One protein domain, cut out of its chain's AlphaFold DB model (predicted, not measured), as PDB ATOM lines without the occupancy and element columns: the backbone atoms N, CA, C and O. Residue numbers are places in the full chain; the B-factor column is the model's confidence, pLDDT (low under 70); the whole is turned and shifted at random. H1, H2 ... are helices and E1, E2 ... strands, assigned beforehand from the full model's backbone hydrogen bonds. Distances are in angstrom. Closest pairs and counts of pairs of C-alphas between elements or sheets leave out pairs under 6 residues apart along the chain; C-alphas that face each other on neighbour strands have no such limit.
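Overview. This is residues 29 to 132 of the 259 residues of the protein "Replication protein" of Pseudomonas sp. FSL R10-2172 (UniProt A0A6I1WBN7). The model is strung out in parts: a small three-stranded sheet of E1, E2 and E3 lies at one end, a long helix H1 runs through the middle, and a separate two-stranded hairpin of E4 and E5 lies away from both. H2 packs on the last part of H1, while H3 meets H1 with its first residues and runs away from it. The printed part has 104 residues, with named elements in the order E1, E2, E3, H1, H2, E4, E5, H3; both sheets are antiparallel, the larger in the order E1, E2, E3, and the class is mixed, helices and strands. The whole is loose, with a radius of gyration of the C-alphas of 17.5 A and spans of 55 by 38 by 24 A; residues 34 to 39 and 99 to 104 stick out.

Arrangement. E1, residues 29 to 33, E2, residues 40 to 45, and E3, residues 52 to 54, form a meander, each strand the antiparallel neighbour of the one before. E1 and E2 are a hairpin at 153 degrees, with N 30 and O 43 within hydrogen-bond range at 2.8 A. E2 and E3 are a hairpin at 134 degrees, with N 44 and O 53 at 2.8 A. H1, residues 58 to 75, is not on this sheet. With residues 69 to 74 alone it touches H2, residues 80 to 83; the closest C-alphas are those of Asn 73 and Ser 82, 4.2 A apart. E4, residues 95 to 98, and E5, residues 105 to 108, are an antiparallel hairpin at 145 degrees, with N 106 and O 97 at 2.8 A; both are apart from H1. H3, residues 120 to 132, touches H1 with residues 120 to 121 alone, against residues 62 to 69 of H1. Their closest C-alphas are those of Arg 65 and Pro 120, 5.3 A apart, and they run opposite ways at a steep tilt of 49 degrees. Of the O i to N i+4 pairs, 13 of 14 in H1 and 8 of 9 in H3 are within hydrogen-bond range; H2 is too short for such a pair.

Along the chain. E1 begins at C-alpha 29, (162.798, 144.295, 115.230), and is 13.2 A long; E2 is 16.8 A and E3 6.7 A. H1 begins at C-alpha 58, (161.248, 145.160, 131.787), and is 26.3 A long. H2 is 5.3 A long, E4 and E5 10.0 A each. H3 is 18.7 A long and ends at C-alpha 132, (147.712, 145.433, 143.678).

Size, cuts and confidence. The two C-alphas farthest apart are those of Arg 50 and Lys 91, at 55.7 A. The links H2 to E4 and E5 to H3 are long. The printed part has no cut. The mean pLDDT of the printed part is 88.6; residues 29 and 35 to 37 are under 70.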
ATOM      1  N   THR A  29     162.732 143.162 114.327       61.03
ATOM      2  CA  THR A  29     162.798 144.295 115.230       61.03
ATOM      3  C   THR A  29     163.088 145.566 114.431       61.03
ATOM      4  O   THR A  29     164.107 145.651 113.746       61.03
ATOM      5  N   HIS A  30     162.192 146.547 114.519       77.25
ATOM      6  CA  HIS A  30     162.362 147.890 113.965       77.25
ATOM      7  C   HIS A  30     162.745 148.858 115.093       77.25
ATOM      8  O   HIS A  30     162.111 148.849 116.146       77.25
ATOM      9  N   GLU A  31     163.781 149.670 114.897       81.44
ATOM     10  CA  GLU A  31     164.236 150.671 115.867       81.44
ATOM     11  C   GLU A  31     163.870 152.074 115.381       81.44
ATOM     12  O   GLU A  31     164.220 152.465 114.270       81.44
ATOM     13  N   PHE A  32     163.181 152.836 116.225       79.19
ATOM     14  CA  PHE A  32     162.889 154.250 116.018       79.19
ATOM     15  C   PHE A  32     163.691 155.076 117.019       79.19
ATOM     16  O   PHE A  32     163.685 154.759 118.205       79.19
ATOM     17  N   ILE A  33     164.364 156.133 116.565       80.56
ATOM     18  CA  ILE A  33     165.087 157.061 117.439       80.56
ATOM     19  C   ILE A  33     164.350 158.393 117.406       80.56
ATOM     20  O   ILE A  33     164.278 159.030 116.357       80.56
ATOM     21  N   ASP A  34     163.808 158.812 118.545       74.31
ATOM     22  CA  ASP A  34     163.184 160.125 118.680       74.31
ATOM     23  C   ASP A  34     164.264 161.218 118.534       74.31
ATOM     24  O   ASP A  34     165.204 161.260 119.334       74.31
ATOM     25  N   PRO A  35     164.162 162.110 117.534       66.81
ATOM     26  CA  PRO A  35     165.183 163.119 117.261       66.81
ATOM     27  C   PRO A  35     165.253 164.230 118.319       66.81
ATOM     28  O   PRO A  35     166.271 164.912 118.415       66.81
ATOM     29  N   LEU A  36     164.196 164.428 119.111       61.50
ATOM     30  CA  LEU A  36     164.127 165.449 120.154       61.50
ATOM     31  C   LEU A  36     164.625 164.908 121.500       61.50
ATOM     32  O   LEU A  36     165.305 165.612 122.245       61.50
ATOM     33  N   THR A  37     164.274 163.659 121.821       68.38
ATOM     34  CA  THR A  37     164.582 163.050 123.127       68.38
ATOM     35  C   THR A  37     165.765 162.082 123.097       68.38
ATOM     36  O   THR A  37     166.296 161.734 124.152       68.38
ATOM     37  N   GLY A  38     166.191 161.637 121.911       72.69
ATOM     38  CA  GLY A  38     167.192 160.582 121.730       72.69
ATOM     39  C   GLY A  38     166.706 159.195 122.167       72.69
ATOM     40  O   GLY A  38     167.510 158.271 122.298       72.69
ATOM     41  N   LEU A  39     165.408 159.039 122.443       72.81
ATOM     42  CA  LEU A  39     164.828 157.793 122.924       72.81
ATOM     43  C   LEU A  39     164.773 156.765 121.789       72.81
ATOM     44  O   LEU A  39     164.146 156.997 120.760       72.81
ATOM     45  N   ILE A  40     165.398 155.607 121.999       77.94
ATOM     46  CA  ILE A  40     165.345 154.484 121.055       77.94
ATOM     47  C   ILE A  40     164.159 153.594 121.423       77.94
ATOM     48  O   ILE A  40     164.172 152.993 122.494       77.94
ATOM     49  N   THR A  41     163.153 153.457 120.571       79.38
ATOM     50  CA  THR A  41     162.017 152.545 120.758       79.38
ATOM     51  C   THR A  41     162.152 151.362 119.812       79.38
ATOM     52  O   THR A  41     162.352 151.538 118.613       79.38
ATOM     53  N   ARG A  42     162.060 150.144 120.351       80.88
ATOM     54  CA  ARG A  42     162.088 148.905 119.568       80.88
ATOM     55  C   ARG A  42     160.670 148.430 119.331       80.88
ATOM     56  O   ARG A  42     159.867 148.440 120.255       80.88
ATOM     57  N   PHE A  43     160.386 147.961 118.129       83.56
ATOM     58  CA  PHE A  43     159.106 147.382 117.753       83.56
ATOM     59  C   PHE A  43     159.315 145.981 117.213       83.56
ATOM     60  O   PHE A  43     160.200 145.765 116.393       83.56
ATOM     61  N   LYS A  44     158.466 145.047 117.626       84.75
ATOM     62  CA  LYS A  44     158.385 143.692 117.086       84.75
ATOM     63  C   LYS A  44     157.042 143.489 116.403       84.75
ATOM     64  O   LYS A  44     156.042 144.063 116.821       84.75
ATOM     65  N   ILE A  45     156.997 142.644 115.385       83.38
ATOM     66  CA  ILE A  45     155.728 142.278 114.749       83.38
ATOM     67  C   ILE A  45     154.970 141.324 115.680       83.38
ATOM     68  O   ILE A  45     155.495 140.271 116.050       83.38
ATOM     69  N   ASP A  46     153.740 141.674 116.059       77.88
ATOM     70  CA  ASP A  46     152.838 140.744 116.737       77.88
ATOM     71  C   ASP A  46     152.359 139.690 115.722       77.88
ATOM     72  O   ASP A  46     151.732 140.033 114.717       77.88
ATOM     73  N   PRO A  47     152.631 138.396 115.951       76.81
ATOM     74  CA  PRO A  47     152.252 137.342 115.019       76.81
ATOM     75  C   PRO A  47     150.734 137.202 114.817       76.81
ATOM     76  O   PRO A  47     150.321 136.630 113.808       76.81
ATOM     77  N   LYS A  48     149.896 137.696 115.742       81.25
ATOM     78  CA  LYS A  48     148.429 137.609 115.646       81.25
ATOM     79  C   LYS A  48     147.816 138.776 114.881       81.25
ATOM     80  O   LYS A  48     146.992 138.541 114.002       81.25
ATOM     81  N   SER A  49     148.197 140.010 115.206       81.75
ATOM     82  CA  SER A  49     147.661 141.212 114.549       81.75
ATOM     83  C   SER A  49     148.443 141.612 113.294       81.75
ATOM     84  O   SER A  49     147.911 142.334 112.459       81.75
ATOM     85  N   ARG A  50     149.682 141.118 113.133       80.25
ATOM     86  CA  ARG A  50     150.664 141.555 112.121       80.25
ATOM     87  C   ARG A  50     151.011 143.044 112.210       80.25
ATOM     88  O   ARG A  50     151.528 143.613 111.252       80.25
ATOM     89  N   GLU A  51     150.760 143.658 113.359       82.88
ATOM     90  CA  GLU A  51     151.109 145.046 113.639       82.88
ATOM     91  C   GLU A  51     152.442 145.124 114.385       82.88
ATOM     92  O   GLU A  51     152.840 144.196 115.094       82.88
ATOM     93  N   TYR A  52     153.143 146.246 114.230       80.00
ATOM     94  CA  TYR A  52     154.323 146.544 115.029       80.00
ATOM     95  C   TYR A  52     153.892 146.941 116.441       80.00
ATOM     96  O   TYR A  52     153.248 147.967 116.642       80.00
ATOM     97  N   VAL A  53     154.276 146.133 117.422       81.12
ATOM     98  CA  VAL A  53     154.048 146.383 118.844       81.12
ATOM     99  C   VAL A  53     155.381 146.708 119.494       81.12
ATOM    100  O   VAL A  53     156.394 146.075 119.200       81.12
ATOM    101  N   GLU A  54     155.392 147.687 120.392       80.00
ATOM    102  CA  GLU A  54     156.593 148.043 121.140       80.00
ATOM    103  C   GLU A  54     157.157 146.820 121.886       80.00
ATOM    104  O   GLU A  54     156.464 146.103 122.618       80.00
ATOM    105  N   GLU A  55     158.443 146.555 121.683       78.88
ATOM    106  CA  GLU A  55     159.181 145.546 122.417       78.88
ATOM    107  C   GLU A  55     159.565 146.106 123.788       78.88
ATOM    108  O   GLU A  55     160.558 146.812 123.969       78.88
ATOM    109  N   ILE A  56     158.751 145.754 124.776       71.94
ATOM    110  CA  ILE A  56     158.963 146.160 126.157       71.94
ATOM    111  C   ILE A  56     159.930 145.183 126.835       71.94
ATOM    112  O   ILE A  56     159.544 144.066 127.186       71.94
ATOM    113  N   ASP A  57     161.165 145.618 127.084       74.25
ATOM    114  CA  ASP A  57     162.080 144.941 128.008       74.25
ATOM    115  C   ASP A  57     161.902 145.500 129.436       74.25
ATOM    116  O   ASP A  57     162.290 146.640 129.712       74.25
ATOM    117  N   PRO A  58     161.383 144.714 130.401       72.94
ATOM    118  CA  PRO A  58     161.248 145.160 131.787       72.94
ATOM    119  C   PRO A  58     162.574 145.587 132.438       72.94
ATOM    120  O   PRO A  58     162.574 146.353 133.411       72.94
ATOM    121  N   SER A  59     163.707 145.079 131.941       74.69
ATOM    122  CA  SER A  59     165.043 145.420 132.430       74.69
ATOM    123  C   SER A  59     165.416 146.874 132.102       74.69
ATOM    124  O   SER A  59     165.988 147.567 132.952       74.69
ATOM    125  N   ARG A  60     164.969 147.384 130.948       79.69
ATOM    126  CA  ARG A  60     165.166 148.770 130.511       79.69
ATOM    127  C   ARG A  60     164.542 149.770 131.477       79.69
ATOM    128  O   ARG A  60     165.237 150.656 131.971       79.69
ATOM    129  N   PHE A  61     163.284 149.566 131.872       82.44
ATOM    130  CA  PHE A  61     162.628 150.445 132.850       82.44
ATOM    131  C   PHE A  61     163.327 150.452 134.208       82.44
ATOM    132  O   PHE A  61     163.188 151.386 135.001       82.44
ATOM    133  N   ARG A  62     164.023 149.369 134.567       85.31
ATOM    134  CA  ARG A  62     164.840 149.362 135.779       85.31
ATOM    135  C   ARG A  62     166.065 150.249 135.579       85.31
ATOM    136  O   ARG A  62     166.327 151.074 136.450       85.31
ATOM    137  N   TRP A  63     166.784 150.081 134.473       87.38
ATOM    138  CA  TRP A  63     167.961 150.884 134.147       87.38
ATOM    139  C   TRP A  63     167.635 152.384 134.093       87.38
ATOM    140  O   TRP A  63     168.268 153.153 134.815       87.38
ATOM    141  N   GLU A  64     166.579 152.782 133.383       90.69
ATOM    142  CA  GLU A  64     166.124 154.179 133.286       90.69
ATOM    143  C   GLU A  64     165.831 154.786 134.664       90.69
ATOM    144  O   GLU A  64     166.302 155.873 134.992       90.69
ATOM    145  N   ARG A  65     165.140 154.054 135.548       93.00
ATOM    146  CA  ARG A  65     164.886 154.532 136.917       93.00
ATOM    147  C   ARG A  65     166.175 154.756 137.702       93.00
ATOM    148  O   ARG A  65     166.239 155.690 138.499       93.00
ATOM    149  N   PHE A  66     167.195 153.917 137.518       93.12
ATOM    150  CA  PHE A  66     168.498 154.133 138.152       93.12
ATOM    151  C   PHE A  66     169.283 155.279 137.496       93.12
ATOM    152  O   PHE A  66     169.956 156.013 138.223       93.12
ATOM    153  N   ALA A  67     169.140 155.494 136.186       93.81
ATOM    154  CA  ALA A  67     169.688 156.652 135.485       93.81
ATOM    155  C   ALA A  67     169.067 157.960 136.010       93.81
ATOM    156  O   ALA A  67     169.791 158.827 136.499       93.81
ATOM    157  N   TYR A  68     167.734 158.054 136.069       94.56
ATOM    158  CA  TYR A  68     167.034 159.189 136.683       94.56
ATOM    159  C   TYR A  68     167.404 159.367 138.149       94.56
ATOM    160  O   TYR A  68     167.628 160.484 138.614       94.56
ATOM    161  N   LYS A  69     167.547 158.268 138.899       95.06
ATOM    162  CA  LYS A  69     168.024 158.345 140.279       95.06
ATOM    163  C   LYS A  69     169.420 158.970 140.353       95.06
ATOM    164  O   LYS A  69     169.692 159.691 141.308       95.06
ATOM    165  N   SER A  70     170.312 158.689 139.402       94.88
ATOM    166  CA  SER A  70     171.642 159.306 139.351       94.88
ATOM    167  C   SER A  70     171.540 160.831 139.292       94.88
ATOM    168  O   SER A  70     172.146 161.502 140.126       94.88
ATOM    169  N   VAL A  71     170.684 161.350 138.406       95.56
ATOM    170  CA  VAL A  71     170.394 162.788 138.266       95.56
ATOM    171  C   VAL A  71     169.791 163.360 139.549       95.56
ATOM    172  O   VAL A  71     170.272 164.362 140.070       95.56
ATOM    173  N   VAL A  72     168.805 162.683 140.144       94.69
ATOM    174  CA  VAL A  72     168.201 163.113 141.419       94.69
ATOM    175  C   VAL A  72     169.241 163.238 142.534       94.69
ATOM    176  O   VAL A  72     169.138 164.137 143.366       94.69
ATOM    177  N   ASN A  73     170.253 162.364 142.579       94.50
ATOM    178  CA  ASN A  73     171.302 162.471 143.597       94.50
ATOM    179  C   ASN A  73     172.127 163.762 143.436       94.50
ATOM    180  O   ASN A  73     172.638 164.254 144.437       94.50
ATOM    181  N   GLN A  74     172.264 164.278 142.209       95.12
ATOM    182  CA  GLN A  74     172.962 165.535 141.918       95.12
ATOM    183  C   GLN A  74     172.086 166.746 142.250       95.12
ATOM    184  O   GLN A  74     172.575 167.703 142.838       95.12
ATOM    185  N   LEU A  75     170.789 166.678 141.933       95.81
ATOM    186  CA  LEU A  75     169.834 167.760 142.203       95.81
ATOM    187  C   LEU A  75     169.498 167.904 143.694       95.81
ATOM    188  O   LEU A  75     169.280 169.007 144.181       95.81
ATOM    189  N   LEU A  76     169.445 166.789 144.432       95.38
ATOM    190  CA  LEU A  76     169.042 166.746 145.841       95.38
ATOM    191  C   LEU A  76     170.120 166.086 146.723       95.38
ATOM    192  O   LEU A  76     169.826 165.096 147.407       95.38
ATOM    193  N   PRO A  77     171.364 166.601 146.750       95.06
ATOM    194  CA  PRO A  77     172.508 165.905 147.345       95.06
ATOM    195  C   PRO A  77     172.357 165.683 148.854       95.06
ATOM    196  O   PRO A  77     172.768 164.644 149.375       95.06
ATOM    197  N   THR A  78     171.698 166.602 149.558       94.94
ATOM    198  CA  THR A  78     171.470 166.541 151.010       94.94
ATOM    199  C   THR A  78     170.242 165.709 151.405       94.94
ATOM    200  O   THR A  78     170.080 165.353 152.575       94.94
ATOM    201  N   SER A  79     169.382 165.348 150.448       95.50
ATOM    202  CA  SER A  79     168.147 164.604 150.705       95.50
ATOM    203  C   SER A  79     168.414 163.136 151.037       95.50
ATOM    204  O   SER A  79     169.329 162.505 150.518       95.50
ATOM    205  N   ARG A  80     167.527 162.504 151.814       95.19
ATOM    206  CA  ARG A  80     167.534 161.037 151.988       95.19
ATOM    207  C   ARG A  80     167.444 160.274 150.657       95.19
ATOM    208  O   ARG A  80     167.877 159.126 150.576       95.19
ATOM    209  N   THR A  81     166.879 160.888 149.615       95.94
ATOM    210  CA  THR A  81     166.768 160.272 148.287       95.94
ATOM    211  C   THR A  81     168.135 160.035 147.646       95.94
ATOM    212  O   THR A  81     168.324 158.975 147.041       95.94
ATOM    213  N   SER A  82     169.104 160.939 147.846       95.56
ATOM    214  CA  SER A  82     170.462 160.772 147.308       95.56
ATOM    215  C   SER A  82     171.174 159.558 147.916       95.56
ATOM    216  O   SER A  82     171.904 158.845 147.232       95.56
ATOM    217  N   LYS A  83     170.880 159.248 149.186       95.06
ATOM    218  CA  LYS A  83     171.461 158.131 149.957       95.06
ATOM    219  C   LYS A  83     170.832 156.769 149.641       95.06
ATOM    220  O   LYS A  83     171.464 155.726 149.827       95.06
ATOM    221  N   CYS A  84     169.596 156.764 149.135       95.81
ATOM    222  CA  CYS A  84     168.836 155.555 148.816       95.81
ATOM    223  C   CYS A  84     169.638 154.609 147.909       95.81
ATOM    224  O   CYS A  84     170.176 155.046 146.895       95.81
ATOM    225  N   MET A  85     169.697 153.318 148.238       93.62
ATOM    226  CA  MET A  85     170.407 152.273 147.484       93.62
ATOM    227  C   MET A  85     171.885 152.584 147.183       93.62
ATOM    228  O   MET A  85     172.450 152.027 146.249       93.62
ATOM    229  N   ARG A  86     172.509 153.480 147.955       92.25
ATOM    230  CA  ARG A  86     173.938 153.828 147.861       92.25
ATOM    231  C   ARG A  86     174.623 153.695 149.209       92.25
ATOM    232  O   ARG A  86     175.758 153.247 149.282       92.25
ATOM    233  N   TRP A  87     173.938 154.103 150.273       94.19
ATOM    234  CA  TRP A  87     174.474 154.057 151.626       94.19
ATOM    235  C   TRP A  87     174.018 152.789 152.334       94.19
ATOM    236  O   TRP A  87     172.884 152.337 152.162       94.19
ATOM    237  N   ARG A  88     174.905 152.231 153.154       95.75
ATOM    238  CA  ARG A  88     174.614 151.072 153.995       95.75
ATOM    239  C   ARG A  88     173.744 151.486 155.184       95.75
ATOM    240  O   ARG A  88     173.932 152.561 155.753       95.75
ATOM    241  N   VAL A  89     172.801 150.635 155.573       94.94
ATOM    242  CA  VAL A  89     172.066 150.793 156.833       94.94
ATOM    243  C   VAL A  89     173.058 150.613 157.994       94.94
ATOM    244  O   VAL A  89     173.831 149.653 157.984       94.94
ATOM    245  N   PRO A  90     173.098 151.523 158.985       94.19
ATOM    246  CA  PRO A  90     173.969 151.360 160.143       94.19
ATOM    247  C   PRO A  90     173.745 150.006 160.821       94.19
ATOM    248  O   PRO A  90     172.607 149.577 160.976       94.19
ATOM    249  N   LYS A  91     174.832 149.350 161.242       93.62
ATOM    250  CA  LYS A  91     174.806 148.041 161.925       93.62
ATOM    251  C   LYS A  91     174.234 146.875 161.097       93.62
ATOM    252  O   LYS A  91     174.005 145.808 161.653       93.62
ATOM    253  N   GLN A  92     174.057 147.035 159.784       94.12
ATOM    254  CA  GLN A  92     173.658 145.953 158.881       94.12
ATOM    255  C   GLN A  92     174.770 145.665 157.868       94.12
ATOM    256  O   GLN A  92     175.390 146.586 157.333       94.12
ATOM    257  N   SER A  93     175.038 144.388 157.596       93.50
ATOM    258  CA  SER A  93     175.975 143.981 156.548       93.50
ATOM    259  C   SER A  93     175.358 144.184 155.162       93.50
ATOM    260  O   SER A  93     174.161 143.981 154.955       93.50
ATOM    261  N   LEU A  94     176.185 144.602 154.200       94.81
ATOM    262  CA  LEU A  94     175.807 144.601 152.789       94.81
ATOM    263  C   LEU A  94     175.908 143.158 152.292       94.81
ATOM    264  O   LEU A  94     176.984 142.569 152.355       94.81
ATOM    265  N   GLN A  95     174.801 142.599 151.815       95.12
ATOM    266  CA  GLN A  95     174.758 141.225 151.311       95.12
ATOM    267  C   GLN A  95     174.087 141.183 149.941       95.12
ATOM    268  O   GLN A  95     173.293 142.062 149.595       95.12
ATOM    269  N   ILE A  96     174.388 140.136 149.179       95.38
ATOM    270  CA  ILE A  96     173.698 139.803 147.936       95.38
ATOM    271  C   ILE A  96     172.852 138.569 148.219       95.38
ATOM    272  O   ILE A  96     173.378 137.531 148.610       95.38
ATOM    273  N   LEU A  97     171.542 138.692 148.037       94.69
ATOM    274  CA  LEU A  97     170.595 137.594 148.190       94.69
ATOM    275  C   LEU A  97     170.066 137.187 146.822       94.69
ATOM    276  O   LEU A  97     169.877 138.038 145.953       94.69
ATOM    277  N   LYS A  98     169.783 135.898 146.639       95.62
ATOM    278  CA  LYS A  98     169.100 135.367 145.458       95.62
ATOM    279  C   LYS A  98     167.703 134.908 145.862       95.62
ATOM    280  O   LYS A  98     167.560 134.045 146.721       95.62
ATOM    281  N   SER A  99     166.675 135.489 145.250       93.75
ATOM    282  CA  SER A  99     165.300 135.006 145.397       93.75
ATOM    283  C   SER A  99     165.174 133.643 144.718       93.75
ATOM    284  O   SER A  99     165.525 133.521 143.542       93.75
ATOM    285  N   GLN A 100     164.682 132.642 145.450       94.06
ATOM    286  CA  GLN A 100     164.386 131.317 144.897       94.06
ATOM    287  C   GLN A 100     163.179 131.377 143.953       94.06
ATOM    288  O   GLN A 100     163.245 130.855 142.848       94.06
ATOM    289  N   GLU A 101     162.130 132.102 144.348       93.38
ATOM    290  CA  GLU A 101     160.897 132.275 143.571       93.38
ATOM    291  C   GLU A 101     161.133 132.991 142.234       93.38
ATOM    292  O   GLU A 101     160.646 132.565 141.192       93.38
ATOM    293  N   HIS A 102     161.900 134.083 142.243       86.62
ATOM    294  CA  HIS A 102     162.080 134.920 141.053       86.62
ATOM    295  C   HIS A 102     163.401 134.673 140.318       86.62
ATOM    296  O   HIS A 102     163.668 135.356 139.331       86.62
ATOM    297  N   ASN A 103     164.252 133.772 140.825       91.00
ATOM    298  CA  ASN A 103     165.595 133.481 140.311       91.00
ATOM    299  C   ASN A 103     166.449 134.747 140.048       91.00
ATOM    300  O   ASN A 103     167.223 134.815 139.095       91.00
ATOM    301  N   LYS A 104     166.299 135.778 140.891       86.81
ATOM    302  CA  LYS A 104     166.960 137.090 140.747       86.81
ATOM    303  C   LYS A 104     167.813 137.414 141.963       86.81
ATOM    304  O   LYS A 104     167.380 137.212 143.097       86.81
ATOM    305  N   ALA A 105     168.999 137.971 141.723       92.12
ATOM    306  CA  ALA A 105     169.879 138.480 142.770       92.12
ATOM    307  C   ALA A 105     169.596 139.959 143.087       92.12
ATOM    308  O   ALA A 105     169.249 140.747 142.202       92.12
ATOM    309  N   PHE A 106     169.738 140.356 144.350       90.56
ATOM    310  CA  PHE A 106     169.568 141.735 144.799       90.56
ATOM    311  C   PHE A 106     170.405 142.042 146.045       90.56
ATOM    312  O   PHE A 106     170.725 141.158 146.834       90.56
ATOM    313  N   TYR A 107     170.728 143.322 146.237       92.25
ATOM    314  CA  TYR A 107     171.411 143.798 147.438       92.25
ATOM    315  C   TYR A 107     170.438 143.984 148.605       92.25
ATOM    316  O   TYR A 107     169.352 144.544 148.430       92.25
ATOM    317  N   THR A 108     170.869 143.598 149.802       93.69
ATOM    318  CA  THR A 108     170.237 143.947 151.082       93.69
ATOM    319  C   THR A 108     171.229 144.686 151.984       93.69
ATOM    320  O   THR A 108     172.434 144.655 151.747       93.69
ATOM    321  N   GLY A 109     170.728 145.395 152.995       94.50
ATOM    322  CA  GLY A 109     171.542 146.242 153.874       94.50
ATOM    323  C   GLY A 109     171.833 147.639 153.323       94.50
ATOM    324  O   GLY A 109     172.640 148.369 153.893       94.50
ATOM    325  N   LEU A 110     171.164 148.044 152.239       95.31
ATOM    326  CA  LEU A 110     171.189 149.413 151.719       95.31
ATOM    327  C   LEU A 110     169.992 150.221 152.225       95.31
ATOM    328  O   LEU A 110     168.886 149.702 152.362       95.31
ATOM    329  N   GLN A 111     170.197 151.517 152.451       95.56
ATOM    330  CA  GLN A 111     169.138 152.434 152.863       95.56
ATOM    331  C   GLN A 111     168.070 152.583 151.772       95.56
ATOM    332  O   GLN A 111     168.381 152.666 150.583       95.56
ATOM    333  N   ILE A 112     166.804 152.691 152.174       95.88
ATOM    334  CA  ILE A 112     165.663 152.913 151.276       95.88
ATOM    335  C   ILE A 112     164.965 154.198 151.717       95.88
ATOM    336  O   ILE A 112     164.539 154.309 152.860       95.88
ATOM    337  N   CYS A 113     164.844 155.185 150.825       96.38
ATOM    338  CA  CYS A 113     164.267 156.480 151.201       96.38
ATOM    339  C   CYS A 113     162.736 156.490 151.284       96.38
ATOM    340  O   CYS A 113     162.185 157.432 151.849       96.38
ATOM    341  N   ALA A 114     162.062 155.510 150.667       96.00
ATOM    342  CA  ALA A 114     160.601 155.414 150.568       96.00
ATOM    343  C   ALA A 114     159.913 156.701 150.056       96.00
ATOM    344  O   ALA A 114     158.762 156.982 150.382       96.00
ATOM    345  N   SER A 115     160.618 157.509 149.257       95.44
ATOM    346  CA  SER A 115     160.046 158.712 148.648       95.44
ATOM    347  C   SER A 115     159.236 158.334 147.412       95.44
ATOM    348  O   SER A 115     159.800 157.790 146.464       95.44
ATOM    349  N   VAL A 116     157.936 158.632 147.427       93.94
ATOM    350  CA  VAL A 116     157.030 158.431 146.280       93.94
ATOM    351  C   VAL A 116     157.105 159.561 145.252       93.94
ATOM    352  O   VAL A 116     156.678 159.372 144.125       93.94
ATOM    353  N   TRP A 117     157.680 160.704 145.632       92.06
ATOM    354  CA  TRP A 117     157.760 161.897 144.787       92.06
ATOM    355  C   TRP A 117     159.123 162.036 144.115       92.06
ATOM    356  O   TRP A 117     159.234 162.114 142.902       92.06
ATOM    357  N   ALA A 118     160.190 162.030 144.916       94.00
ATOM    358  CA  ALA A 118     161.521 162.379 144.420       94.00
ATOM    359  C   ALA A 118     162.341 161.171 143.945       94.00
ATOM    360  O   ALA A 118     163.368 161.349 143.302       94.00
ATOM    361  N   CYS A 119     161.973 159.939 144.317       96.19
ATOM    362  CA  CYS A 119     162.796 158.762 144.034       96.19
ATOM    363  C   CYS A 119     162.151 157.873 142.965       96.19
ATOM    364  O   CYS A 119     161.253 157.104 143.312       96.19
ATOM    365  N   PRO A 120     162.651 157.861 141.717       95.00
ATOM    366  CA  PRO A 120     162.046 157.085 140.628       95.00
ATOM    367  C   PRO A 120     162.064 155.570 140.891       95.00
ATOM    368  O   PRO A 120     161.201 154.832 140.422       95.00
ATOM    369  N   VAL A 121     163.019 155.086 141.693       94.88
ATOM    370  CA  VAL A 121     163.107 153.668 142.063       94.88
ATOM    371  C   VAL A 121     162.106 153.296 143.163       94.88
ATOM    372  O   VAL A 121     161.456 152.256 143.067       94.88
ATOM    373  N   CYS A 122     161.991 154.100 144.227       96.00
ATOM    374  CA  CYS A 122     161.059 153.799 145.322       96.00
ATOM    375  C   CYS A 122     159.610 154.053 144.911       96.00
ATOM    376  O   CYS A 122     158.761 153.222 145.221       96.00
ATOM    377  N   ALA A 123     159.347 155.152 144.200       94.81
ATOM    378  CA  ALA A 123     158.023 155.507 143.707       94.81
ATOM    379  C   ALA A 123     157.416 154.360 142.896       94.81
ATOM    380  O   ALA A 123     156.366 153.852 143.272       94.81
ATOM    381  N   ALA A 124     158.135 153.846 141.892       93.00
ATOM    382  CA  ALA A 124     157.657 152.735 141.071       93.00
ATOM    383  C   ALA A 124     157.319 151.477 141.892       93.00
ATOM    384  O   ALA A 124     156.272 150.869 141.697       93.00
ATOM    385  N   LYS A 125     158.178 151.100 142.852       92.38
ATOM    386  CA  LYS A 125     157.933 149.930 143.715       92.38
ATOM    387  C   LYS A 125     156.709 150.106 144.613       92.38
ATOM    388  O   LYS A 125     155.977 149.148 144.834       92.38
ATOM    389  N   ILE A 126     156.528 151.300 145.178       95.06
ATOM    390  CA  ILE A 126     155.405 151.601 146.073       95.06
ATOM    391  C   ILE A 126     154.105 151.660 145.271       95.06
ATOM    392  O   ILE A 126     153.120 151.060 145.692       95.06
ATOM    393  N   SER A 127     154.109 152.326 144.116       93.19
ATOM    394  CA  SER A 127     152.940 152.425 143.245       93.19
ATOM    395  C   SER A 127     152.478 151.057 142.749       93.19
ATOM    396  O   SER A 127     151.284 150.792 142.800       93.19
ATOM    397  N   GLU A 128     153.389 150.151 142.372       93.44
ATOM    398  CA  GLU A 128     152.994 148.801 141.936       93.44
ATOM    399  C   GLU A 128     152.342 147.990 143.066       93.44
ATOM    400  O   GLU A 128     151.327 147.329 142.862       93.44
ATOM    401  N   ARG A 129     152.871 148.081 144.294       94.00
ATOM    402  CA  ARG A 129     152.254 147.417 145.456       94.00
ATOM    403  C   ARG A 129     150.872 147.987 145.765       94.00
ATOM    404  O   ARG A 129     149.922 147.230 145.922       94.00
ATOM    405  N   ARG A 130     150.747 149.317 145.777       94.75
ATOM    406  CA  ARG A 130     149.465 150.004 145.996       94.75
ATOM    407  C   ARG A 130     148.451 149.707 144.899       94.75
ATOM    408  O   ARG A 130     147.267 149.622 145.185       94.75
ATOM    409  N   ARG A 131     148.895 149.524 143.653       94.44
ATOM    410  CA  ARG A 131     148.033 149.089 142.552       94.44
ATOM    411  C   ARG A 131     147.427 147.719 142.849       94.44
ATOM    412  O   ARG A 131     146.221 147.566 142.699       94.44
ATOM    413  N   ALA A 132     148.225 146.752 143.301       95.12
ATOM    414  CA  ALA A 132     147.712 145.433 143.678       95.12
ATOM    415  C   ALA A 132     146.706 145.518 144.844       95.12
ATOM    416  O   ALA A 132     145.646 144.899 144.783       95.12
TER     417      ALA A 132